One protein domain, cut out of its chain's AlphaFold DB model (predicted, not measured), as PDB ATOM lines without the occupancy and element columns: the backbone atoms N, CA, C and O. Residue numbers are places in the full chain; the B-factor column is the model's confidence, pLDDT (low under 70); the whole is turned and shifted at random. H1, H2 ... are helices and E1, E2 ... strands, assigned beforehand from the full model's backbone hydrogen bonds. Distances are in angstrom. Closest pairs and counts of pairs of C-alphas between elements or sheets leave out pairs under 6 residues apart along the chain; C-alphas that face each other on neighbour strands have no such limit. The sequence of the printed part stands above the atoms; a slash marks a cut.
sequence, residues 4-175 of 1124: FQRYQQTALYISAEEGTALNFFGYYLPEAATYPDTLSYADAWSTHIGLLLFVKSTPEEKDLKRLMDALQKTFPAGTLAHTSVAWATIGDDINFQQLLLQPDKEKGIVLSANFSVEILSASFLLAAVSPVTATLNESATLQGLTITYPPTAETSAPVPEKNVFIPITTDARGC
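Overview. This is residues 4 to 175 of the 1124 residues of an uncharacterized protein of Chitinophaga jiangningensis (UniProt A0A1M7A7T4). A strongly twisted seven-strand sheet, E4 E1 E2 E3 E5 E6 E7, makes the body, with the long helix H2 packed on one face and a smaller three-strand sheet, E12 E13 E14, over the opposite face, the two sheets loosely and only partly face to face. Two hairpins, E8 with E9 and E10 with E11, lie along the chain between E7 and the small sheet, and residues 152 to 158 of the link from E13 to E14 stick out as a free arm. The printed part has 172 residues with two named helices and fourteen named strands, in the order E1 E2 E3 E4 H1 E5 H2 and then E6 to E14, and its class is mixed, helices and strands. The large sheet is mixed and the other sheets are antiparallel. The whole is compact, with a radius of gyration of the C-alphas of 16.4 A, and spans 54 by 37 by 33 A.

Along the chain. E1, residues 4 to 6, begins at C-alpha 4 at (22.877, 26.116, 227.155). E2 is residues 12 to 15, E3 residues 24 to 28 and E4 residues 38 to 40. H1, residues 41 to 46, follows directly. E5 is residues 51 to 55, 12.3 A long. H2, residues 61 to 74, is 20.2 A long and starts at C-alpha 61 at (28.304, 40.964, 217.506). E6, residues 84 to 90, is 19.1 A long, and E7, residues 94 to 99, 16.3 A. E8 is residues 101 to 104, E9 residues 108 to 111, E10 residues 115 to 119 and E11 residues 122 to 126, 13.7 A long. E12 is residues 132 to 136, E13 residues 142 to 148, 17.1 A long, and E14 residues 163 to 167, ending at C-alpha 167 at (22.518, 14.821, 216.198).

Arrangement. E1 E2 E3 form a meander, each strand the antiparallel neighbour of the one before, with N 5 and O 14 at 2.8 A and N 13 and O 27 at 2.8 A. With E4 they form a Greek key, the fourth strand being the antiparallel neighbour of the first; N 39 and O 4 are 2.9 A apart. E3 and E5 are antiparallel, with N 26 and O 53 at 2.9 A. E5, H2 and E6 make a strand-helix-strand unit with a left-handed crossover; E5 and E6 are parallel, with N 52 and O 84 at 2.8 A. The hairpin E6 and E7 has N 87 and O 97 at 2.9 A. H2 is on one face of this sheet, giving two layers; the closest C-alphas of H2 and E7 are those of Ala 70 and Ile 94, 6.6 A. H1 stands at the sheet's level, at a height of 1.4 A, and only grazes the small sheet. In H1 every O i to N i+4 pair is within hydrogen-bond range, in H2 8 of 10. E7 runs on into E8 at 22 degrees. The hairpin E8 and E9 has N 102 and O 110 at 2.9 A, and E10 and E11 have N 117 and O 124 at 2.9 A. The closest C-alphas of E9 and E12 are those of Val 110 and Val 132, 5.2 A. E12 E13 E14 form a second meander, with N 133 and O 146 at 2.8 A and N 147 and O 164 at 2.8 A.

Size, cuts and confidence. The C-alphas of Lys 62 and Ser 156, the two farthest apart, are 54.0 A apart. The printed part has no cut. The link from E13 to E14, residues 149 to 162, is long. The mean pLDDT of the printed part is 81.7; it is under 70 in residues 16 to 22, 121 to 122 and 149 to 162.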
ATOM      1  N   PHE A   4      22.791  24.799 227.750       87.81
ATOM      2  CA  PHE A   4      22.877  26.116 227.155       87.81
ATOM      3  C   PHE A   4      23.014  27.190 228.240       87.81
ATOM      4  O   PHE A   4      22.405  27.095 229.306       87.81
ATOM      5  N   GLN A   5      23.791  28.228 227.957       89.56
ATOM      6  CA  GLN A   5      23.919  29.442 228.757       89.56
ATOM      7  C   GLN A   5      23.254  30.599 228.025       89.56
ATOM      8  O   GLN A   5      23.399  30.743 226.810       89.56
ATOM      9  N   ARG A   6      22.519  31.432 228.757       88.56
ATOM     10  CA  ARG A   6      21.831  32.583 228.179       88.56
ATOM     11  C   ARG A   6      22.843  33.577 227.615       88.56
ATOM     12  O   ARG A   6      23.731  34.047 228.323       88.56
ATOM     13  N   TYR A   7      22.693  33.927 226.345       84.12
ATOM     14  CA  TYR A   7      23.647  34.779 225.650       84.12
ATOM     15  C   TYR A   7      23.244  36.247 225.727       84.12
ATOM     16  O   TYR A   7      22.160  36.624 225.282       84.12
ATOM     17  N   GLN A   8      24.111  37.077 226.317       80.56
ATOM     18  CA  GLN A   8      23.946  38.535 226.433       80.56
ATOM     19  C   GLN A   8      22.563  38.983 226.960       80.56
ATOM     20  O   GLN A   8      22.018  39.989 226.519       80.56
ATOM     21  N   GLN A   9      21.965  38.222 227.886       81.56
ATOM     22  CA  GLN A   9      20.605  38.461 228.408       81.56
ATOM     23  C   GLN A   9      19.495  38.493 227.333       81.56
ATOM     24  O   GLN A   9      18.375  38.933 227.600       81.56
ATOM     25  N   THR A  10      19.759  37.975 226.136       84.44
ATOM     26  CA  THR A  10      18.766  37.838 225.065       84.44
ATOM     27  C   THR A  10      17.888  36.594 225.275       84.44
ATOM     28  O   THR A  10      18.019  35.880 226.273       84.44
ATOM     29  N   ALA A  11      16.973  36.348 224.334       87.06
ATOM     30  CA  ALA A  11      16.192  35.114 224.228       87.06
ATOM     31  C   ALA A  11      16.976  33.951 223.575       87.06
ATOM     32  O   ALA A  11      16.436  32.858 223.415       87.06
ATOM     33  N   LEU A  12      18.233  34.178 223.180       89.56
ATOM     34  CA  LEU A  12      19.122  33.166 222.624       89.56
ATOM     35  C   LEU A  12      20.031  32.604 223.714       89.56
ATOM     36  O   LEU A  12      20.596  33.331 224.530       89.56
ATOM     37  N   TYR A  13      20.198  31.293 223.688       90.38
ATOM     38  CA  TYR A  13      21.105  30.556 224.541       90.38
ATOM     39  C   TYR A  13      22.157  29.865 223.677       90.38
ATOM     40  O   TYR A  13      21.836  29.402 222.586       90.38
ATOM     41  N   ILE A  14      23.396  29.773 224.151       87.69
ATOM     42  CA  ILE A  14      24.510  29.121 223.446       87.69
ATOM     43  C   ILE A  14      24.957  27.903 224.235       87.69
ATOM     44  O   ILE A  14      24.968  27.916 225.464       87.69
ATOM     45  N   SER A  15      25.320  26.838 223.533       85.19
ATOM     46  CA  SER A  15      25.899  25.650 224.149       85.19
ATOM     47  C   SER A  15      27.182  25.973 224.930       85.19
ATOM     48  O   SER A  15      28.097  26.599 224.405       85.19
ATOM     49  N   ALA A  16      27.291  25.477 226.165       69.25
ATOM     50  CA  ALA A  16      28.498  25.615 226.987       69.25
ATOM     51  C   ALA A  16      29.685  24.739 226.514       69.25
ATOM     52  O   ALA A  16      30.719  24.704 227.177       69.25
ATOM     53  N   GLU A  17      29.545  24.003 225.402       65.44
ATOM     54  CA  GLU A  17      30.560  23.087 224.855       65.44
ATOM     55  C   GLU A  17      31.441  23.715 223.757       65.44
ATOM     56  O   GLU A  17      32.018  22.991 222.944       65.44
ATOM     57  N   GLU A  18      31.574  25.047 223.706       59.09
ATOM     58  CA  GLU A  18      32.492  25.727 222.776       59.09
ATOM     59  C   GLU A  18      33.966  25.434 223.129       59.09
ATOM     60  O   GLU A  18      34.645  26.190 223.817       59.09
ATOM     61  N   GLY A  19      34.460  24.285 222.664       48.59
ATOM     62  CA  GLY A  19      35.859  23.864 222.786       48.59
ATOM     63  C   GLY A  19      36.433  23.188 221.538       48.59
ATOM     64  O   GLY A  19      37.627  22.905 221.489       48.59
ATOM     65  N   THR A  20      35.630  22.937 220.506       46.62
ATOM     66  CA  THR A  20      36.082  22.364 219.230       46.62
ATOM     67  C   THR A  20      35.344  23.050 218.082       46.62
ATOM     68  O   THR A  20      34.204  23.468 218.253       46.62
ATOM     69  N   ALA A  21      36.017  23.227 216.942       48.91
ATOM     70  CA  ALA A  21      35.605  24.003 215.763       48.91
ATOM     71  C   ALA A  21      34.332  23.481 215.053       48.91
ATOM     72  O   ALA A  21      34.366  23.073 213.894       48.91
ATOM     73  N   LEU A  22      33.214  23.450 215.766       59.88
ATOM     74  CA  LEU A  22      31.910  22.991 215.316       59.88
ATOM     75  C   LEU A  22      30.993  24.199 215.110       59.88
ATOM     76  O   LEU A  22      31.085  25.174 215.855       59.88
ATOM     77  N   ASN A  23      30.081  24.098 214.139       72.38
ATOM     78  CA  ASN A  23      29.012  25.066 213.884       72.38
ATOM     79  C   ASN A  23      28.372  25.545 215.199       72.38
ATOM     80  O   ASN A  23      28.176  24.747 216.128       72.38
ATOM     81  N   PHE A  24      28.030  26.830 215.260       82.56
ATOM     82  CA  PHE A  24      27.334  27.434 216.387       82.56
ATOM     83  C   PHE A  24      26.033  26.683 216.661       82.56
ATOM     84  O   PHE A  24      25.233  26.430 215.754       82.56
ATOM     85  N   PHE A  25      25.843  26.327 217.927       88.50
ATOM     86  CA  PHE A  25      24.670  25.615 218.395       88.50
ATOM     87  C   PHE A  25      24.047  26.368 219.555       88.50
ATOM     88  O   PHE A  25      24.665  26.552 220.609       88.50
ATOM     89  N   GLY A  26      22.811  26.792 219.342       89.94
ATOM     90  CA  GLY A  26      22.055  27.539 220.321       89.94
ATOM     91  C   GLY A  26      20.629  27.048 220.462       89.94
ATOM     92  O   GLY A  26      20.156  26.176 219.733       89.94
ATOM     93  N   TYR A  27      19.942  27.647 221.417       92.19
ATOM     94  CA  TYR A  27      18.522  27.463 221.637       92.19
ATOM     95  C   TYR A  27      17.858  28.829 221.734       92.19
ATOM     96  O   TYR A  27      18.229  29.644 222.577       92.19
ATOM     97  N   TYR A  28      16.906  29.104 220.850       93.75
ATOM     98  CA  TYR A  28      16.116  30.329 220.884       93.75
ATOM     99  C   TYR A  28      14.786  30.064 221.594       93.75
ATOM    100  O   TYR A  28      14.024  29.182 221.197       93.75
ATOM    101  N   LEU A  29      14.521  30.835 222.648       92.88
ATOM    102  CA  LEU A  29      13.330  30.725 223.482       92.88
ATOM    103  C   LEU A  29      12.428  31.955 223.255       92.88
ATOM    104  O   LEU A  29      12.639  32.992 223.885       92.88
ATOM    105  N   PRO A  30      11.434  31.886 222.350       86.81
ATOM    106  CA  PRO A  30      10.646  33.055 221.954       86.81
ATOM    107  C   PRO A  30       9.798  33.636 223.090       86.81
ATOM    108  O   PRO A  30       9.523  34.833 223.091       86.81
ATOM    109  N   GLU A  31       9.405  32.812 224.064       82.25
ATOM    110  CA  GLU A  31       8.601  33.225 225.212       82.25
ATOM    111  C   GLU A  31       8.907  32.344 226.433       82.25
ATOM    112  O   GLU A  31       8.956  31.118 226.330       82.25
ATOM    113  N   ALA A  32       9.103  32.965 227.597       77.62
ATOM    114  CA  ALA A  32       9.237  32.278 228.879       77.62
ATOM    115  C   ALA A  32       8.670  33.146 230.008       77.62
ATOM    116  O   ALA A  32       8.885  34.357 230.022       77.62
ATOM    117  N   ALA A  33       8.001  32.529 230.991       73.00
ATOM    118  CA  ALA A  33       7.507  33.238 232.181       73.00
ATOM    119  C   ALA A  33       8.652  33.919 232.960       73.00
ATOM    120  O   ALA A  33       8.506  35.032 233.460       73.00
ATOM    121  N   THR A  34       9.811  33.259 233.004       80.06
ATOM    122  CA  THR A  34      11.104  33.797 233.432       80.06
ATOM    123  C   THR A  34      12.192  33.124 232.608       80.06
ATOM    124  O   THR A  34      12.226  31.898 232.550       80.06
ATOM    125  N   TYR A  35      13.086  33.902 231.999       86.62
ATOM    126  CA  TYR A  35      14.228  33.371 231.249       86.62
ATOM    127  C   TYR A  35      15.316  32.878 232.214       86.62
ATOM    128  O   TYR A  35      15.931  33.724 232.872       86.62
ATOM    129  N   PRO A  36      15.579  31.561 232.315       88.19
ATOM    130  CA  PRO A  36      16.648  31.057 233.171       88.19
ATOM    131  C   PRO A  36      18.024  31.475 232.632       88.19
ATOM    132  O   PRO A  36      18.165  31.735 231.438       88.19
ATOM    133  N   ASP A  37      19.045  31.524 233.490       86.94
ATOM    134  CA  ASP A  37      20.426  31.810 233.063       86.94
ATOM    135  C   ASP A  37      21.080  30.602 232.372       86.94
ATOM    136  O   ASP A  37      21.929  30.764 231.492       86.94
ATOM    137  N   THR A  38      20.654  29.388 232.728       88.25
ATOM    138  CA  THR A  38      21.078  28.131 232.099       88.25
ATOM    139  C   THR A  38      19.883  27.236 231.794       88.25
ATOM    140  O   THR A  38      18.877  27.252 232.499       88.25
ATOM    141  N   LEU A  39      19.992  26.441 230.732       87.69
ATOM    142  CA  LEU A  39      18.957  25.512 230.289       87.69
ATOM    143  C   LEU A  39      19.607  24.181 229.908       87.69
ATOM    144  O   LEU A  39      20.460  24.154 229.024       87.69
ATOM    145  N   SER A  40      19.237  23.065 230.541       87.25
ATOM    146  CA  SER A  40      19.766  21.764 230.109       87.25
ATOM    147  C   SER A  40      19.183  21.368 228.743       87.25
ATOM    148  O   SER A  40      18.074  21.773 228.392       87.25
ATOM    149  N   TYR A  41      19.891  20.547 227.960       86.94
ATOM    150  CA  TYR A  41      19.349  20.067 226.676       86.94
ATOM    151  C   TYR A  41      18.045  19.264 226.848       86.94
ATOM    152  O   TYR A  41      17.186  19.287 225.970       86.94
ATOM    153  N   ALA A  42      17.878  18.574 227.982       83.00
ATOM    154  CA  ALA A  42      16.658  17.836 228.304       83.00
ATOM    155  C   ALA A  42      15.486  18.779 228.630       83.00
ATOM    156  O   ALA A  42      14.364  18.547 228.172       83.00
ATOM    157  N   ASP A  43      15.743  19.879 229.345       85.56
ATOM    158  CA  ASP A  43      14.728  20.893 229.657       85.56
ATOM    159  C   ASP A  43      14.322  21.687 228.411       85.56
ATOM    160  O   ASP A  43      13.154  22.048 228.265       85.56
ATOM    161  N   ALA A  44      15.267  21.923 227.495       87.12
ATOM    162  CA  ALA A  44      15.017  22.566 226.205       87.12
ATOM    163  C   ALA A  44      14.061  21.757 225.311       87.12
ATOM    164  O   ALA A  44      13.363  22.334 224.484       87.12
ATOM    165  N   TRP A  45      14.021  20.431 225.466       88.12
ATOM    166  CA  TRP A  45      13.105  19.552 224.734       88.12
ATOM    167  C   TRP A  45      11.776  19.330 225.463       88.12
ATOM    168  O   TRP A  45      10.710  19.414 224.862       88.12
ATOM    169  N   SER A  46      11.833  19.022 226.760       84.31
ATOM    170  CA  SER A  46      10.669  18.532 227.515       84.31
ATOM    171  C   SER A  46       9.871  19.617 228.242       84.31
ATOM    172  O   SER A  46       8.686  19.417 228.496       84.31
ATOM    173  N   THR A  47      10.508  20.737 228.601       85.56
ATOM    174  CA  THR A  47       9.941  21.731 229.532       85.56
ATOM    175  C   THR A  47       9.702  23.089 228.874       85.56
ATOM    176  O   THR A  47       8.704  23.742 229.170       85.56
ATOM    177  N   HIS A  48      10.584  23.511 227.969       87.94
ATOM    178  CA  HIS A  48      10.474  24.781 227.251       87.94
ATOM    179  C   HIS A  48      10.170  24.531 225.775       87.94
ATOM    180  O   HIS A  48      10.695  23.587 225.192       87.94
ATOM    181  N   ILE A  49       9.332  25.379 225.175       91.06
ATOM    182  CA  ILE A  49       9.015  25.331 223.746       91.06
ATOM    183  C   ILE A  49       9.853  26.396 223.039       91.06
ATOM    184  O   ILE A  49       9.676  27.591 223.267       91.06
ATOM    185  N   GLY A  50      10.762  25.959 222.171       92.31
ATOM    186  CA  GLY A  50      11.699  26.849 221.491       92.31
ATOM    187  C   GLY A  50      12.319  26.225 220.249       92.31
ATOM    188  O   GLY A  50      11.765  25.299 219.656       92.31
ATOM    189  N   LEU A  51      13.464  26.749 219.827       93.31
ATOM    190  CA  LEU A  51      14.103  26.391 218.568       93.31
ATOM    191  C   LEU A  51      15.558  25.993 218.794       93.31
ATOM    192  O   LEU A  51      16.374  26.822 219.193       93.31
ATOM    193  N   LEU A  52      15.890  24.739 218.498       93.12
ATOM    194  CA  LEU A  52      17.271  24.293 218.349       93.12
ATOM    195  C   LEU A  52      17.838  24.931 217.081       93.12
ATOM    196  O   LEU A  52      17.345  24.676 215.982       93.12
ATOM    197  N   LEU A  53      18.847  25.780 217.247       92.44
ATOM    198  CA  LEU A  53      19.370  26.644 216.201       92.44
ATOM    199  C   LEU A  53      20.794  26.236 215.829       92.44
ATOM    200  O   LEU A  53      21.697  26.267 216.670       92.44
ATOM    201  N   PHE A  54      20.998  25.920 214.554       91.62
ATOM    202  CA  PHE A  54      22.311  25.662 213.973       91.62
ATOM    203  C   PHE A  54      22.721  26.809 213.056       91.62
ATOM    204  O   PHE A  54      21.959  27.204 212.175       91.62
ATOM    205  N   VAL A  55      23.938  27.319 213.238       88.75
ATOM    206  CA  VAL A  55      24.515  28.382 212.403       88.75
ATOM    207  C   VAL A  55      25.953  28.008 212.052       88.75
ATOM    208  O   VAL A  55      26.670  27.480 212.898       88.75
ATOM    209  N   LYS A  56      26.393  28.260 210.812       85.50
ATOM    210  CA  LYS A  56      27.703  27.801 210.296       85.50
ATOM    211  C   LYS A  56      28.882  28.189 211.194       85.50
ATOM    212  O   LYS A  56      29.811  27.414 211.380       85.50
ATOM    213  N   SER A  57      28.824  29.370 211.785       81.56
ATOM    214  CA  SER A  57      29.851  29.910 212.672       81.56
ATOM    215  C   SER A  57      29.200  30.790 213.725       81.56
ATOM    216  O   SER A  57      28.101  31.302 213.497       81.56
ATOM    217  N   THR A  58      29.876  30.979 214.857       80.00
ATOM    218  CA  THR A  58      29.411  31.873 215.921       80.00
ATOM    219  C   THR A  58      29.138  33.262 215.338       80.00
ATOM    220  O   THR A  58      30.048  33.840 214.741       80.00
ATOM    221  N   PRO A  59      27.899  33.783 215.442       79.25
ATOM    222  CA  PRO A  59      27.568  35.094 214.904       79.25
ATOM    223  C   PRO A  59      28.462  36.173 215.517       79.25
ATOM    224  O   PRO A  59      28.612  36.237 216.738       79.25
ATOM    225  N   GLU A  60      29.039  37.036 214.680       81.25
ATOM    226  CA  GLU A  60      29.710  38.241 215.168       81.25
ATOM    227  C   GLU A  60      28.695  39.170 215.851       81.25
ATOM    228  O   GLU A  60      27.503  39.157 215.538       81.25
ATOM    229  N   GLU A  61      29.163  40.040 216.748       79.12
ATOM    230  CA  GLU A  61      28.304  40.964 217.506       79.12
ATOM    231  C   GLU A  61      27.391  41.813 216.596       79.12
ATOM    232  O   GLU A  61      26.222  42.044 216.910       79.12
ATOM    233  N   LYS A  62      27.894  42.209 215.418       79.88
ATOM    234  CA  LYS A  62      27.144  42.972 214.404       79.88
ATOM    235  C   LYS A  62      25.984  42.182 213.774       79.88
ATOM    236  O   LYS A  62      24.969  42.775 213.407       79.88
ATOM    237  N   ASP A  63      26.123  40.861 213.660       83.62
ATOM    238  CA  ASP A  63      25.148  39.968 213.028       83.62
ATOM    239  C   ASP A  63      24.190  39.354 214.047       83.62
ATOM    240  O   ASP A  63      23.073  38.977 213.693       83.62
ATOM    241  N   LEU A  64      24.571  39.338 215.327       84.62
ATOM    242  CA  LEU A  64      23.723  38.865 216.415       84.62
ATOM    243  C   LEU A  64      22.386  39.609 216.464       84.62
ATOM    244  O   LEU A  64      21.338  38.977 216.568       84.62
ATOM    245  N   LYS A  65      22.400  40.944 216.353       85.38
ATOM    246  CA  LYS A  65      21.159  41.731 216.349       85.38
ATOM    247  C   LYS A  65      20.269  41.366 215.159       85.38
ATOM    248  O   LYS A  65      19.082  41.126 215.347       85.38
ATOM    249  N   ARG A  66      20.847  41.262 213.957       90.06
ATOM    250  CA  ARG A  66      20.120  40.866 212.738       90.06
ATOM    251  C   ARG A  66      19.512  39.473 212.889       90.06
ATOM    252  O   ARG A  66      18.357  39.277 212.525       90.06
ATOM    253  N   LEU A  67      20.265  38.530 213.458       90.12
ATOM    254  CA  LEU A  67      19.799  37.173 213.733       90.12
ATOM    255  C   LEU A  67      18.649  37.168 214.738       90.12
ATOM    256  O   LEU A  67      17.643  36.512 214.491       90.12
ATOM    257  N   MET A  68      18.759  37.926 215.829       89.50
ATOM    258  CA  MET A  68      17.690  38.055 216.821       89.50
ATOM    259  C   MET A  68      16.422  38.680 216.233       89.50
ATOM    260  O   MET A  68      15.336  38.144 216.450       89.50
ATOM    261  N   ASP A  69      16.552  39.753 215.448       89.62
ATOM    262  CA  ASP A  69      15.425  40.398 214.765       89.62
ATOM    263  C   ASP A  69      14.757  39.423 213.772       89.62
ATOM    264  O   ASP A  69      13.529  39.323 213.705       89.62
ATOM    265  N   ALA A  70      15.555  38.644 213.031       92.12
ATOM    266  CA  ALA A  70      15.063  37.634 212.096       92.12
ATOM    267  C   ALA A  70      14.373  36.458 212.811       92.12
ATOM    268  O   ALA A  70      13.315  36.009 212.362       92.12
ATOM    269  N   LEU A  71      14.922  35.990 213.938       92.38
ATOM    270  CA  LEU A  71      14.326  34.947 214.779       92.38
ATOM    271  C   LEU A  71      12.993  35.407 215.378       92.38
ATOM    272  O   LEU A  71      12.016  34.672 215.290       92.38
ATOM    273  N   GLN A  72      12.917  36.628 215.914       90.50
ATOM    274  CA  GLN A  72      11.675  37.192 216.457       90.50
ATOM    275  C   GLN A  72      10.603  37.386 215.384       90.50
ATOM    276  O   GLN A  72       9.425  37.137 215.633       90.50
ATOM    277  N   LYS A  73      11.005  37.810 214.181       91.19
ATOM    278  CA  LYS A  73      10.092  37.979 213.048       91.19
ATOM    279  C   LYS A  73       9.560  36.643 212.524       91.19
ATOM    280  O   LYS A  73       8.388  36.564 212.168       91.19
ATOM    281  N   THR A  74      10.417  35.628 212.436       90.75
ATOM    282  CA  THR A  74      10.078  34.325 211.830       90.75
ATOM    283  C   THR A  74       9.385  33.397 212.824       90.75
ATOM    284  O   THR A  74       8.458  32.679 212.460       90.75
ATOM    285  N   PHE A  75       9.793  33.455 214.092       91.62
ATOM    286  CA  PHE A  75       9.296  32.621 215.186       91.62
ATOM    287  C   PHE A  75       8.862  33.496 216.379       91.62
ATOM    288  O   PHE A  75       9.529  33.498 217.423       91.62
ATOM    289  N   PRO A  76       7.782  34.291 216.244       89.12
ATOM    290  CA  PRO A  76       7.277  35.089 217.353       89.12
ATOM    291  C   PRO A  76       6.678  34.211 218.465       89.12
ATOM    292  O   PRO A  76       6.420  33.019 218.299       89.12
ATOM    293  N   ALA A  77       6.449  34.812 219.632       84.81
ATOM    294  CA  ALA A  77       5.814  34.152 220.771       84.81
ATOM    295  C   ALA A  77       4.491  33.455 220.373       84.81
ATOM    296  O   ALA A  77       3.676  34.018 219.638       84.81
ATOM    297  N   GLY A  78       4.297  32.215 220.836       82.00
ATOM    298  CA  GLY A  78       3.102  31.404 220.572       82.00
ATOM    299  C   GLY A  78       3.031  30.673 219.221       82.00
ATOM    300  O   GLY A  78       2.050  29.965 218.993       82.00
ATOM    301  N   THR A  79       4.019  30.792 218.321       84.88
ATOM    302  CA  THR A  79       3.960  30.118 216.999       84.88
ATOM    303  C   THR A  79       4.496  28.690 216.977       84.88
ATOM    304  O   THR A  79       4.165  27.933 216.067       84.88
ATOM    305  N   LEU A  80       5.343  28.312 217.936       90.19
ATOM    306  CA  LEU A  80       5.890  26.959 218.040       90.19
ATOM    307  C   LEU A  80       4.984  26.103 218.934       90.19
ATOM    308  O   LEU A  80       4.662  26.503 220.048       90.19
ATOM    309  N   ALA A  81       4.584  24.923 218.455       90.88
ATOM    310  CA  ALA A  81       3.759  23.978 219.218       90.88
ATOM    311  C   ALA A  81       4.598  23.002 220.067       90.88
ATOM    312  O   ALA A  81       4.102  22.435 221.040       90.88
ATOM    313  N   HIS A  82       5.863  22.797 219.698       93.00
ATOM    314  CA  HIS A  82       6.855  22.022 220.438       93.00
ATOM    315  C   HIS A  82       8.275  22.460 220.039       93.00
ATOM    316  O   HIS A  82       8.445  23.212 219.070       93.00
ATOM    317  N   THR A  83       9.297  21.997 220.766       92.25
ATOM    318  CA  THR A  83      10.692  22.317 220.447       92.25
ATOM    319  C   THR A  83      11.056  21.847 219.046       92.25
ATOM    320  O   THR A  83      11.006  20.660 218.747       92.25
ATOM    321  N   SER A  84      11.394  22.800 218.185       93.69
ATOM    322  CA  SER A  84      11.605  22.612 216.747       93.69
ATOM    323  C   SER A  84      13.078  22.809 216.380       93.69
ATOM    324  O   SER A  84      13.883  23.205 217.224       93.69
ATOM    325  N   VAL A  85      13.450  22.541 215.128       93.38
ATOM    326  CA  VAL A  85      14.826  22.721 214.633       93.38
ATOM    327  C   VAL A  85      14.859  23.773 213.534       93.38
ATOM    328  O   VAL A  85      13.989  23.783 212.665       93.38
ATOM    329  N   ALA A  86      15.879  24.629 213.540       93.31
ATOM    330  CA  ALA A  86      16.200  25.475 212.403       93.31
ATOM    331  C   ALA A  86      17.696  25.511 212.104       93.31
ATOM    332  O   ALA A  86      18.548  25.568 212.993       93.31
ATOM    333  N   TRP A  87      17.978  25.576 210.813       92.94
ATOM    334  CA  TRP A  87      19.278  25.885 210.253       92.94
ATOM    335  C   TRP A  87      19.245  27.306 209.712       92.94
ATOM    336  O   TRP A  87      18.404  27.611 208.865       92.94
ATOM    337  N   ALA A  88      20.124  28.172 210.213       91.81
ATOM    338  CA  ALA A  88      20.203  29.559 209.777       91.81
ATOM    339  C   ALA A  88      21.429  29.786 208.894       91.81
ATOM    340  O   ALA A  88      22.569  29.551 209.311       91.81
ATOM    341  N   THR A  89      21.187  30.332 207.707       88.75
ATOM    342  CA  THR A  89      22.236  30.819 206.810       88.75
ATOM    343  C   THR A  89      22.287  32.338 206.918       88.75
ATOM    344  O   THR A  89      21.298  33.013 206.628       88.75
ATOM    345  N   ILE A  90      23.427  32.872 207.363       87.12
ATOM    346  CA  ILE A  90      23.647  34.311 207.547       87.12
ATOM    347  C   ILE A  90      24.400  34.851 206.325       87.12
ATOM    348  O   ILE A  90      25.584  34.567 206.160       87.12
ATOM    349  N   GLY A  91      23.712  35.619 205.479       83.94
ATOM    350  CA  GLY A  91      24.294  36.381 204.369       83.94
ATOM    351  C   GLY A  91      23.826  37.840 204.396       83.94
ATOM    352  O   GLY A  91      23.657  38.431 205.470       83.94
ATOM    353  N   ASP A  92      23.574  38.423 203.221       82.50
ATOM    354  CA  ASP A  92      22.902  39.730 203.109       82.50
ATOM    355  C   ASP A  92      21.484  39.682 203.712       82.50
ATOM    356  O   ASP A  92      21.063  40.613 204.402       82.50
ATOM    357  N   ASP A  93      20.820  38.532 203.578       84.81
ATOM    358  CA  ASP A  93      19.595  38.157 204.287       84.81
ATOM    359  C   ASP A  93      19.844  36.964 205.226       84.81
ATOM    360  O   ASP A  93      20.806  36.206 205.062       84.81
ATOM    361  N   ILE A  94      18.967  36.783 206.220       88.56
ATOM    362  CA  ILE A  94      18.978  35.618 207.116       88.56
ATOM    363  C   ILE A  94      17.816  34.709 206.739       88.56
ATOM    364  O   ILE A  94      16.653  35.083 206.883       88.56
ATOM    365  N   ASN A  95      18.153  33.509 206.279       89.38
ATOM    366  CA  ASN A  95      17.186  32.498 205.869       89.38
ATOM    367  C   ASN A  95      17.202  31.323 206.842       89.38
ATOM    368  O   ASN A  95      18.266  30.920 207.315       89.38
ATOM    369  N   PHE A  96      16.021  30.759 207.103       90.00
ATOM    370  CA  PHE A  96      15.855  29.596 207.966       90.00
ATOM    371  C   PHE A  96      15.284  28.425 207.172       90.00
ATOM    372  O   PHE A  96      14.188  28.521 206.619       90.00
ATOM    373  N   GLN A  97      15.987  27.294 207.178       89.62
ATOM    374  CA  GLN A  97      15.360  26.007 206.900       89.62
ATOM    375  C   GLN A  97      14.834  25.463 208.227       89.62
ATOM    376  O   GLN A  97      15.595  25.340 209.185       89.62
ATOM    377  N   GLN A  98      13.534  25.179 208.303       89.81
ATOM    378  CA  GLN A  98      12.854  24.888 209.566       89.81
ATOM    379  C   GLN A  98      12.155  23.532 209.549       89.81
ATOM    380  O   GLN A  98      11.455  23.186 208.597       89.81
ATOM    381  N   LEU A  99      12.301  22.800 210.645       91.69
ATOM    382  CA  LEU A  99      11.610  21.555 210.931       91.69
ATOM    383  C   LEU A  99      10.744  21.784 212.168       91.69
ATOM    384  O   LEU A  99      11.231  21.820 213.297       91.69
ATOM    385  N   LEU A 100       9.454  22.002 211.917       93.06
ATOM    386  CA  LEU A 100       8.477  22.396 212.925       93.06
ATOM    387  C   LEU A 100       7.755  21.178 213.502       93.06
ATOM    388  O   LEU A 100       7.184  20.379 212.753       93.06
ATOM    389  N   LEU A 101       7.727  21.074 214.829       94.19
ATOM    390  CA  LEU A 101       7.149  19.945 215.558       94.19
ATOM    391  C   LEU A 101       5.859  20.316 216.288       94.19
ATOM    392  O   LEU A 101       5.696  21.443 216.757       94.19
ATOM    393  N   GLN A 102       4.960  19.340 216.421       93.62
ATOM    394  CA  GLN A 102       3.726  19.466 217.195       93.62
ATOM    395  C   GLN A 102       3.402  18.176 217.968       93.62
ATOM    396  O   GLN A 102       3.784  17.089 217.525       93.62
ATOM    397  N   PRO A 103       2.677  18.261 219.096       91.31
ATOM    398  CA  PRO A 103       2.157  17.083 219.784       91.31
ATOM    399  C   PRO A 103       1.077  16.360 218.965       91.31
ATOM    400  O   PRO A 103       0.239  16.994 218.326       91.31
ATOM    401  N   ASP A 104       1.051  15.034 219.054       91.06
ATOM    402  CA  ASP A 104       0.037  14.146 218.494       91.06
ATOM    403  C   ASP A 104      -0.451  13.157 219.562       91.06
ATOM    404  O   ASP A 104       0.320  12.676 220.395       91.06
ATOM    405  N   LYS A 105      -1.751  12.843 219.547       84.06
ATOM    406  CA  LYS A 105      -2.381  12.026 220.596       84.06
ATOM    407  C   LYS A 105      -1.943  10.560 220.579       84.06
ATOM    408  O   LYS A 105      -1.998   9.924 221.627       84.06
ATOM    409  N   GLU A 106      -1.548  10.027 219.424       82.31
ATOM    410  CA  GLU A 106      -1.212   8.608 219.251       82.31
ATOM    411  C   GLU A 106       0.292   8.388 219.067       82.31
ATOM    412  O   GLU A 106       0.840   7.402 219.553       82.31
ATOM    413  N   LYS A 107       0.969   9.315 218.382       80.44
ATOM    414  CA  LYS A 107       2.371   9.181 217.961       80.44
ATOM    415  C   LYS A 107       3.356  10.002 218.800       80.44
ATOM    416  O   LYS A 107       4.555   9.967 218.531       80.44
ATOM    417  N   GLY A 108       2.882  10.726 219.816       88.50
ATOM    418  CA  GLY A 108       3.720  11.531 220.704       88.50
ATOM    419  C   GLY A 108       4.057  12.896 220.106       88.50
ATOM    420  O   GLY A 108       3.254  13.814 220.202       88.50
ATOM    421  N   ILE A 109       5.240  13.050 219.510       91.88
ATOM    422  CA  ILE A 109       5.645  14.273 218.796       91.88
ATOM    423  C   ILE A 109       5.752  13.945 217.311       91.88
ATOM    424  O   ILE A 109       6.296  12.906 216.945       91.88
ATOM    425  N   VAL A 110       5.240  14.821 216.448       91.19
ATOM    426  CA  VAL A 110       5.257  14.622 214.996       91.19
ATOM    427  C   VAL A 110       5.656  15.882 214.231       91.19
ATOM    428  O   VAL A 110       5.595  16.993 214.763       91.19
ATOM    429  N   LEU A 111       6.014  15.719 212.955       90.62
ATOM    430  CA  LEU A 111       6.157  16.841 212.022       90.62
ATOM    431  C   LEU A 111       4.814  17.565 211.830       90.62
ATOM    432  O   LEU A 111       3.805  16.939 211.499       90.62
ATOM    433  N   SER A 112       4.807  18.886 212.009       89.75
ATOM    434  CA  SER A 112       3.605  19.729 211.851       89.75
ATOM    435  C   SER A 112       3.221  19.994 210.391       89.75
ATOM    436  O   SER A 112       2.054  20.225 210.082       89.75
ATOM    437  N   ALA A 113       4.191  19.915 209.482       88.75
ATOM    438  CA  ALA A 113       4.016  20.058 208.047       88.75
ATOM    439  C   ALA A 113       5.001  19.142 207.316       88.75
ATOM    440  O   ALA A 113       5.937  18.611 207.918       88.75
ATOM    441  N   ASN A 114       4.797  18.977 206.010       85.44
ATOM    442  CA  ASN A 114       5.779  18.314 205.166       85.44
ATOM    443  C   ASN A 114       7.115  19.065 205.251       85.44
ATOM    444  O   ASN A 114       7.156  20.277 205.038       85.44
ATOM    445  N   PHE A 115       8.195  18.346 205.536       85.81
ATOM    446  CA  PHE A 115       9.541  18.897 205.576       85.81
ATOM    447  C   PHE A 115      10.345  18.343 204.405       85.81
ATOM    448  O   PHE A 115      10.549  17.134 204.298       85.81
ATOM    449  N   SER A 116      10.775  19.231 203.513       83.19
ATOM    450  CA  SER A 116      11.647  18.878 202.398       83.19
ATOM    451  C   SER A 116      13.101  19.011 202.838       83.19
ATOM    452  O   SER A 116      13.548  20.093 203.236       83.19
ATOM    453  N   VAL A 117      13.843  17.906 202.789       79.81
ATOM    454  CA  VAL A 117      15.297  17.939 202.940       79.81
ATOM    455  C   VAL A 117      15.879  18.342 201.594       79.81
ATOM    456  O   VAL A 117      16.052  17.510 200.709       79.81
ATOM    457  N   GLU A 118      16.142  19.637 201.443       78.50
ATOM    458  CA  GLU A 118      16.777  20.213 200.257       78.50
ATOM    459  C   GLU A 118      18.286  19.925 200.265       78.50
ATOM    460  O   GLU A 118      19.044  20.490 201.058       78.50
ATOM    461  N   ILE A 119      18.723  19.045 199.366       77.44
ATOM    462  CA  ILE A 119      20.120  18.794 199.008       77.44
ATOM    463  C   ILE A 119      20.412  19.605 197.742       77.44
ATOM    464  O   ILE A 119      20.430  19.077 196.628       77.44
ATOM    465  N   LEU A 120      20.618  20.911 197.919       76.38
ATOM    466  CA  LEU A 120      20.802  21.884 196.838       76.38
ATOM    467  C   LEU A 120      19.628  21.885 195.839       76.38
ATOM    468  O   LEU A 120      18.640  22.560 196.090       76.38
ATOM    469  N   SER A 121      19.719  21.163 194.718       66.12
ATOM    470  CA  SER A 121      18.657  21.077 193.698       66.12
ATOM    471  C   SER A 121      17.929  19.726 193.658       66.12
ATOM    472  O   SER A 121      17.076  19.515 192.796       66.12
ATOM    473  N   ALA A 122      18.236  18.814 194.584       68.62
ATOM    474  CA  ALA A 122      17.497  17.575 194.807       68.62
ATOM    475  C   ALA A 122      16.859  17.593 196.198       68.62
ATOM    476  O   ALA A 122      17.447  18.120 197.136       68.62
ATOM    477  N   SER A 123      15.698  16.963 196.373       74.44
ATOM    478  CA  SER A 123      15.075  16.876 197.693       74.44
ATOM    479  C   SER A 123      14.329  15.576 197.929       74.44
ATOM    480  O   SER A 123      13.946  14.863 196.997       74.44
ATOM    481  N   PHE A 124      14.147  15.248 199.204       76.81
ATOM    482  CA  PHE A 124      13.229  14.198 199.621       76.81
ATOM    483  C   PHE A 124      12.313  14.703 200.729       76.81
ATOM    484  O   PHE A 124      12.679  15.557 201.540       76.81
ATOM    485  N   LEU A 125      11.099  14.161 200.741       80.00
ATOM    486  CA  LEU A 125      10.025  14.629 201.599       80.00
ATOM    487  C   LEU A 125       9.899  13.761 202.846       80.00
ATOM    488  O   LEU A 125       9.730  12.544 202.756       80.00
ATOM    489  N   LEU A 126       9.873  14.410 204.002       82.69
ATOM    490  CA  LEU A 126       9.353  13.842 205.235       82.69
ATOM    491  C   LEU A 126       7.916  14.333 205.410       82.69
ATOM    492  O   LEU A 126       7.656  15.537 205.446       82.69
ATOM    493  N   ALA A 127       6.968  13.398 205.450       83.25
ATOM    494  CA  ALA A 127       5.550  13.728 205.483       83.25
ATOM    495  C   ALA A 127       5.150  14.380 206.815       83.25
ATOM    496  O   ALA A 127       5.669  14.042 207.881       83.25
ATOM    497  N   ALA A 128       4.160  15.271 206.762       82.25
ATOM    498  CA  ALA A 128       3.445  15.703 207.954       82.25
ATOM    499  C   ALA A 128       2.984  14.468 208.750       82.25
ATOM    500  O   ALA A 128       2.702  13.422 208.169       82.25
ATOM    501  N   VAL A 129       2.920  14.590 210.075       84.25
ATOM    502  CA  VAL A 129       2.586  13.518 211.031       84.25
ATOM    503  C   VAL A 129       3.597  12.361 211.165       84.25
ATOM    504  O   VAL A 129       3.308  11.384 211.864       84.25
ATOM    505  N   SER A 130       4.784  12.454 210.550       86.31
ATOM    506  CA  SER A 130       5.908  11.546 210.838       86.31
ATOM    507  C   SER A 130       6.312  11.620 212.316       86.31
ATOM    508  O   SER A 130       6.571  12.731 212.787       86.31
ATOM    509  N   PRO A 131       6.392  10.486 213.044       88.44
ATOM    510  CA  PRO A 131       6.851  10.465 214.432       88.44
ATOM    511  C   PRO A 131       8.275  10.997 214.578       88.44
ATOM    512  O   PRO A 131       9.159  10.638 213.800       88.44
ATOM    513  N   VAL A 132       8.497  11.816 215.603       89.94
ATOM    514  CA  VAL A 132       9.807  12.339 215.993       89.94
ATOM    515  C   VAL A 132      10.068  11.976 217.444       89.94
ATOM    516  O   VAL A 132       9.288  12.305 218.335       89.94
ATOM    517  N   THR A 133      11.184  11.302 217.691       89.00
ATOM    518  CA  THR A 133      11.591  10.873 219.030       89.00
ATOM    519  C   THR A 133      12.907  11.528 219.422       89.00
ATOM    520  O   THR A 133      13.855  11.598 218.636       89.00
ATOM    521  N   ALA A 134      12.973  12.029 220.655       86.88
ATOM    522  CA  ALA A 134      14.230  12.457 221.249       86.88
ATOM    523  C   ALA A 134      15.087  11.229 221.563       86.88
ATOM    524  O   ALA A 134      14.674  10.344 222.311       86.88
ATOM    525  N   THR A 135      16.297  11.195 221.017       85.56
ATOM    526  CA  THR A 135      17.280  10.154 221.325       85.56
ATOM    527  C   THR A 135      18.086  10.594 222.536       85.56
ATOM    528  O   THR A 135      18.765  11.621 222.489       85.56
ATOM    529  N   LEU A 136      18.005   9.835 223.626       82.94
ATOM    530  CA  LEU A 136      18.720  10.103 224.875       82.94
ATOM    531  C   LEU A 136      19.865   9.096 225.053       82.94
ATOM    532  O   LEU A 136      19.739   7.943 224.649       82.94
ATOM    533  N   ASN A 137      20.971   9.509 225.677       80.19
ATOM    534  CA  ASN A 137      21.993   8.564 226.142       80.19
ATOM    535  C   ASN A 137      21.619   7.945 227.503       80.19
ATOM    536  O   ASN A 137      20.617   8.315 228.114       80.19
ATOM    537  N   GLU A 138      22.465   7.048 228.018       76.94
ATOM    538  CA  GLU A 138      22.266   6.359 229.307       76.94
ATOM    539  C   GLU A 138      22.111   7.307 230.510       76.94
ATOM    540  O   GLU A 138      21.494   6.952 231.509       76.94
ATOM    541  N   SER A 139      22.630   8.537 230.417       75.19
ATOM    542  CA  SER A 139      22.483   9.586 231.438       75.19
ATOM    543  C   SER A 139      21.263  10.492 231.210       75.19
ATOM    544  O   SER A 139      21.211  11.591 231.759       75.19
ATOM    545  N   ALA A 140      20.307  10.066 230.376       75.00
ATOM    546  CA  ALA A 140      19.106  10.814 229.991       75.00
ATOM    547  C   ALA A 140      19.382  12.183 229.336       75.00
ATOM    548  O   ALA A 140      18.534  13.074 229.349       75.00
ATOM    549  N   THR A 141      20.559  12.368 228.729       78.56
ATOM    550  CA  THR A 141      20.883  13.608 228.010       78.56
ATOM    551  C   THR A 141      20.580  13.474 226.524       78.56
ATOM    552  O   THR A 141      20.940  12.474 225.895       78.56
ATOM    553  N   LEU A 142      19.941  14.499 225.960       83.56
ATOM    554  CA  LEU A 142      19.562  14.559 224.551       83.56
ATOM    555  C   LEU A 142      20.793  14.483 223.637       83.56
ATOM    556  O   LEU A 142      21.718  15.281 223.771       83.56
ATOM    557  N   GLN A 143      20.788  13.513 222.725       85.69
ATOM    558  CA  GLN A 143      21.833  13.274 221.723       85.69
ATOM    559  C   GLN A 143      21.412  13.714 220.321       85.69
ATOM    560  O   GLN A 143      22.265  14.046 219.500       85.69
ATOM    561  N   GLY A 144      20.110  13.735 220.036       89.38
ATOM    562  CA  GLY A 144      19.573  14.147 218.745       89.38
ATOM    563  C   GLY A 144      18.098  13.810 218.588       89.38
ATOM    564  O   GLY A 144      17.465  13.310 219.521       89.38
ATOM    565  N   LEU A 145      17.563  14.069 217.399       91.38
ATOM    566  CA  LEU A 145      16.174  13.791 217.034       91.38
ATOM    567  C   LEU A 145      16.116  12.718 215.953       91.38
ATOM    568  O   LEU A 145      16.810  12.828 214.945       91.38
ATOM    569  N   THR A 146      15.267  11.714 216.154       89.94
ATOM    570  CA  THR A 146      15.048  10.608 215.219       89.94
ATOM    571  C   THR A 146      13.652  10.726 214.635       89.94
ATOM    572  O   THR A 146      12.662  10.638 215.361       89.94
ATOM    573  N   ILE A 147      13.573  10.939 213.327       88.19
ATOM    574  CA  ILE A 147      12.330  11.051 212.571       88.19
ATOM    575  C   ILE A 147      12.095   9.719 211.874       88.19
ATOM    576  O   ILE A 147      12.904   9.295 211.044       88.19
ATOM    577  N   THR A 148      10.982   9.071 212.188       82.19
ATOM    578  CA  THR A 148      10.623   7.791 211.584       82.19
ATOM    579  C   THR A 148       9.821   8.015 210.312       82.19
ATOM    580  O   THR A 148       8.817   8.736 210.303       82.19
ATOM    581  N   TYR A 149      10.262   7.394 209.216       69.00
ATOM    582  CA  TYR A 149       9.477   7.369 207.986       69.00
ATOM    583  C   TYR A 149       8.128   6.680 208.251       69.00
ATOM    584  O   TYR A 149       8.094   5.618 208.880       69.00
ATOM    585  N   PRO A 150       7.001   7.247 207.792       54.34
ATOM    586  CA  PRO A 150       5.713   6.605 207.969       54.34
ATOM    587  C   PRO A 150       5.678   5.326 207.113       54.34
ATOM    588  O   PRO A 150       6.098   5.363 205.954       54.34
ATOM    589  N   PRO A 151       5.190   4.190 207.638       49.84
ATOM    590  CA  PRO A 151       5.027   2.987 206.832       49.84
ATOM    591  C   PRO A 151       4.006   3.247 205.714       49.84
ATOM    592  O   PRO A 151       2.861   3.605 205.988       49.84
ATOM    593  N   THR A 152       4.396   3.069 204.450       51.09
ATOM    594  CA  THR A 152       3.467   3.088 203.309       51.09
ATOM    595  C   THR A 152       2.907   1.685 203.079       51.09
ATOM    596  O   THR A 152       3.662   0.735 202.886       51.09
ATOM    597  N   ALA A 153       1.579   1.544 203.106       43.25
ATOM    598  CA  ALA A 153       0.884   0.251 203.148       43.25
ATOM    599  C   ALA A 153       0.943  -0.591 201.850       43.25
ATOM    600  O   ALA A 153       0.490  -1.732 201.866       43.25
ATOM    601  N   GLU A 154       1.494  -0.078 200.741       39.41
ATOM    602  CA  GLU A 154       1.331  -0.682 199.401       39.41
ATOM    603  C   GLU A 154       2.635  -1.046 198.653       39.41
ATOM    604  O   GLU A 154       2.591  -1.358 197.467       39.41
ATOM    605  N   THR A 155       3.808  -1.058 199.297       39.66
ATOM    606  CA  THR A 155       5.085  -1.361 198.606       39.66
ATOM    607  C   THR A 155       5.882  -2.484 199.276       39.66
ATOM    608  O   THR A 155       6.302  -2.345 200.424       39.66
ATOM    609  N   SER A 156       6.149  -3.580 198.553       37.81
ATOM    610  CA  SER A 156       7.013  -4.686 198.998       37.81
ATOM    611  C   SER A 156       8.506  -4.451 198.692       37.81
ATOM    612  O   SER A 156       8.935  -4.609 197.554       37.81
ATOM    613  N   ALA A 157       9.246  -4.168 199.778       36.69
ATOM    614  CA  ALA A 157      10.695  -4.249 200.064       36.69
ATOM    615  C   ALA A 157      11.693  -3.286 199.366       36.69
ATOM    616  O   ALA A 157      11.563  -3.030 198.171       36.69
ATOM    617  N   PRO A 158      12.742  -2.800 200.086       40.12
ATOM    618  CA  PRO A 158      13.300  -3.334 201.348       40.12
ATOM    619  C   PRO A 158      13.372  -2.345 202.538       40.12
ATOM    620  O   PRO A 158      13.607  -1.145 202.383       40.12
ATOM    621  N   VAL A 159      13.204  -2.897 203.745       49.00
ATOM    622  CA  VAL A 159      13.257  -2.233 205.067       49.00
ATOM    623  C   VAL A 159      14.343  -2.933 205.901       49.00
ATOM    624  O   VAL A 159      14.415  -4.162 205.852       49.00
ATOM    625  N   PRO A 160      15.238  -2.184 206.573       42.22
ATOM    626  CA  PRO A 160      15.142  -1.974 208.028       42.22
ATOM    627  C   PRO A 160      15.158  -0.471 208.377       42.22
ATOM    628  O   PRO A 160      15.916   0.279 207.780       42.22
ATOM    629  N   GLU A 161      14.282  -0.034 209.289       51.12
ATOM    630  CA  GLU A 161      14.258   1.272 209.992       51.12
ATOM    631  C   GLU A 161      15.021   2.452 209.342       51.12
ATOM    632  O   GLU A 161      16.008   2.953 209.877       51.12
ATOM    633  N   LYS A 162      14.535   2.954 208.199       57.56
ATOM    634  CA  LYS A 162      15.019   4.203 207.588       57.56
ATOM    635  C   LYS A 162      14.582   5.390 208.446       57.56
ATOM    636  O   LYS A 162      13.561   6.001 208.161       57.56
ATOM    637  N   ASN A 163      15.292   5.691 209.525       75.94
ATOM    638  CA  ASN A 163      15.066   6.908 210.297       75.94
ATOM    639  C   ASN A 163      15.988   8.026 209.790       75.94
ATOM    640  O   ASN A 163      17.117   7.769 209.378       75.94
ATOM    641  N   VAL A 164      15.520   9.271 209.844       86.62
ATOM    642  CA  VAL A 164      16.389  10.444 209.694       86.62
ATOM    643  C   VAL A 164      16.839  10.875 211.080       86.62
ATOM    644  O   VAL A 164      16.000  11.105 211.948       86.62
ATOM    645  N   PHE A 165      18.146  10.992 211.293       90.44
ATOM    646  CA  PHE A 165      18.715  11.387 212.575       90.44
ATOM    647  C   PHE A 165      19.407  12.747 212.488       90.44
ATOM    648  O   PHE A 165      20.233  12.983 211.609       90.44
ATOM    649  N   ILE A 166      19.082  13.637 213.424       91.12
ATOM    650  CA  ILE A 166      19.695  14.961 213.566       91.12
ATOM    651  C   ILE A 166      20.423  15.002 214.917       91.12
ATOM    652  O   ILE A 166      19.779  15.235 215.945       91.12
ATOM    653  N   PRO A 167      21.741  14.752 214.963       90.31
ATOM    654  CA  PRO A 167      22.518  14.821 216.198       90.31
ATOM    655  C   PRO A 167      22.694  16.258 216.706       90.31
ATOM    656  O   PRO A 167      22.760  17.213 215.928       90.31
ATOM    657  N   ILE A 168      22.857  16.400 218.026       86.88
ATOM    658  CA  ILE A 168      23.106  17.687 218.702       86.88
ATOM    659  C   ILE A 168      24.393  17.736 219.550       86.88
ATOM    660  O   ILE A 168      24.792  18.816 219.977       86.88
ATOM    661  N   THR A 169      25.065  16.604 219.784       77.19
ATOM    662  CA  THR A 169      26.237  16.479 220.687       77.19
ATOM    663  C   THR A 169      27.507  15.938 220.013       77.19
ATOM    664  O   THR A 169      28.566  15.937 220.633       77.19
ATOM    665  N   THR A 170      27.438  15.475 218.758       75.31
ATOM    666  CA  THR A 170      28.570  14.858 218.030       75.31
ATOM    667  C   THR A 170      29.254  15.829 217.058       75.31
ATOM    668  O   THR A 170      28.817  16.961 216.864       75.31
ATOM    669  N   ASP A 171      30.319  15.387 216.385       78.56
ATOM    670  CA  ASP A 171      30.953  16.123 215.279       78.56
ATOM    671  C   ASP A 171      29.998  16.346 214.086       78.56
ATOM    672  O   ASP A 171      30.121  17.317 213.334       78.56
ATOM    673  N   ALA A 172      29.003  15.469 213.946       86.25
ATOM    674  CA  ALA A 172      27.905  15.575 212.999       86.25
ATOM    675  C   ALA A 172      26.773  16.500 213.475       86.25
ATOM    676  O   ALA A 172      25.749  16.556 212.808       86.25
ATOM    677  N   ARG A 173      26.920  17.219 214.599       87.44
ATOM    678  CA  ARG A 173      25.902  18.135 215.139       87.44
ATOM    679  C   ARG A 173      25.293  19.028 214.060       87.44
ATOM    680  O   ARG A 173      26.023  19.739 213.369       87.44
ATOM    681  N   GLY A 174      23.966  19.007 213.957       88.06
ATOM    682  CA  GLY A 174      23.210  19.764 212.961       88.06
ATOM    683  C   GLY A 174      23.246  19.181 211.546       88.06
ATOM    684  O   GLY A 174      22.552  19.690 210.680       88.06
ATOM    685  N   CYS A 175      23.991  18.110 211.279       91.44
ATOM    686  CA  CYS A 175      23.857  17.379 210.026       91.44
ATOM    687  C   CYS A 175      22.562  16.552 210.029       91.44
ATOM    688  O   CYS A 175      22.053  16.150 211.071       91.44
TER     689      CYS A 175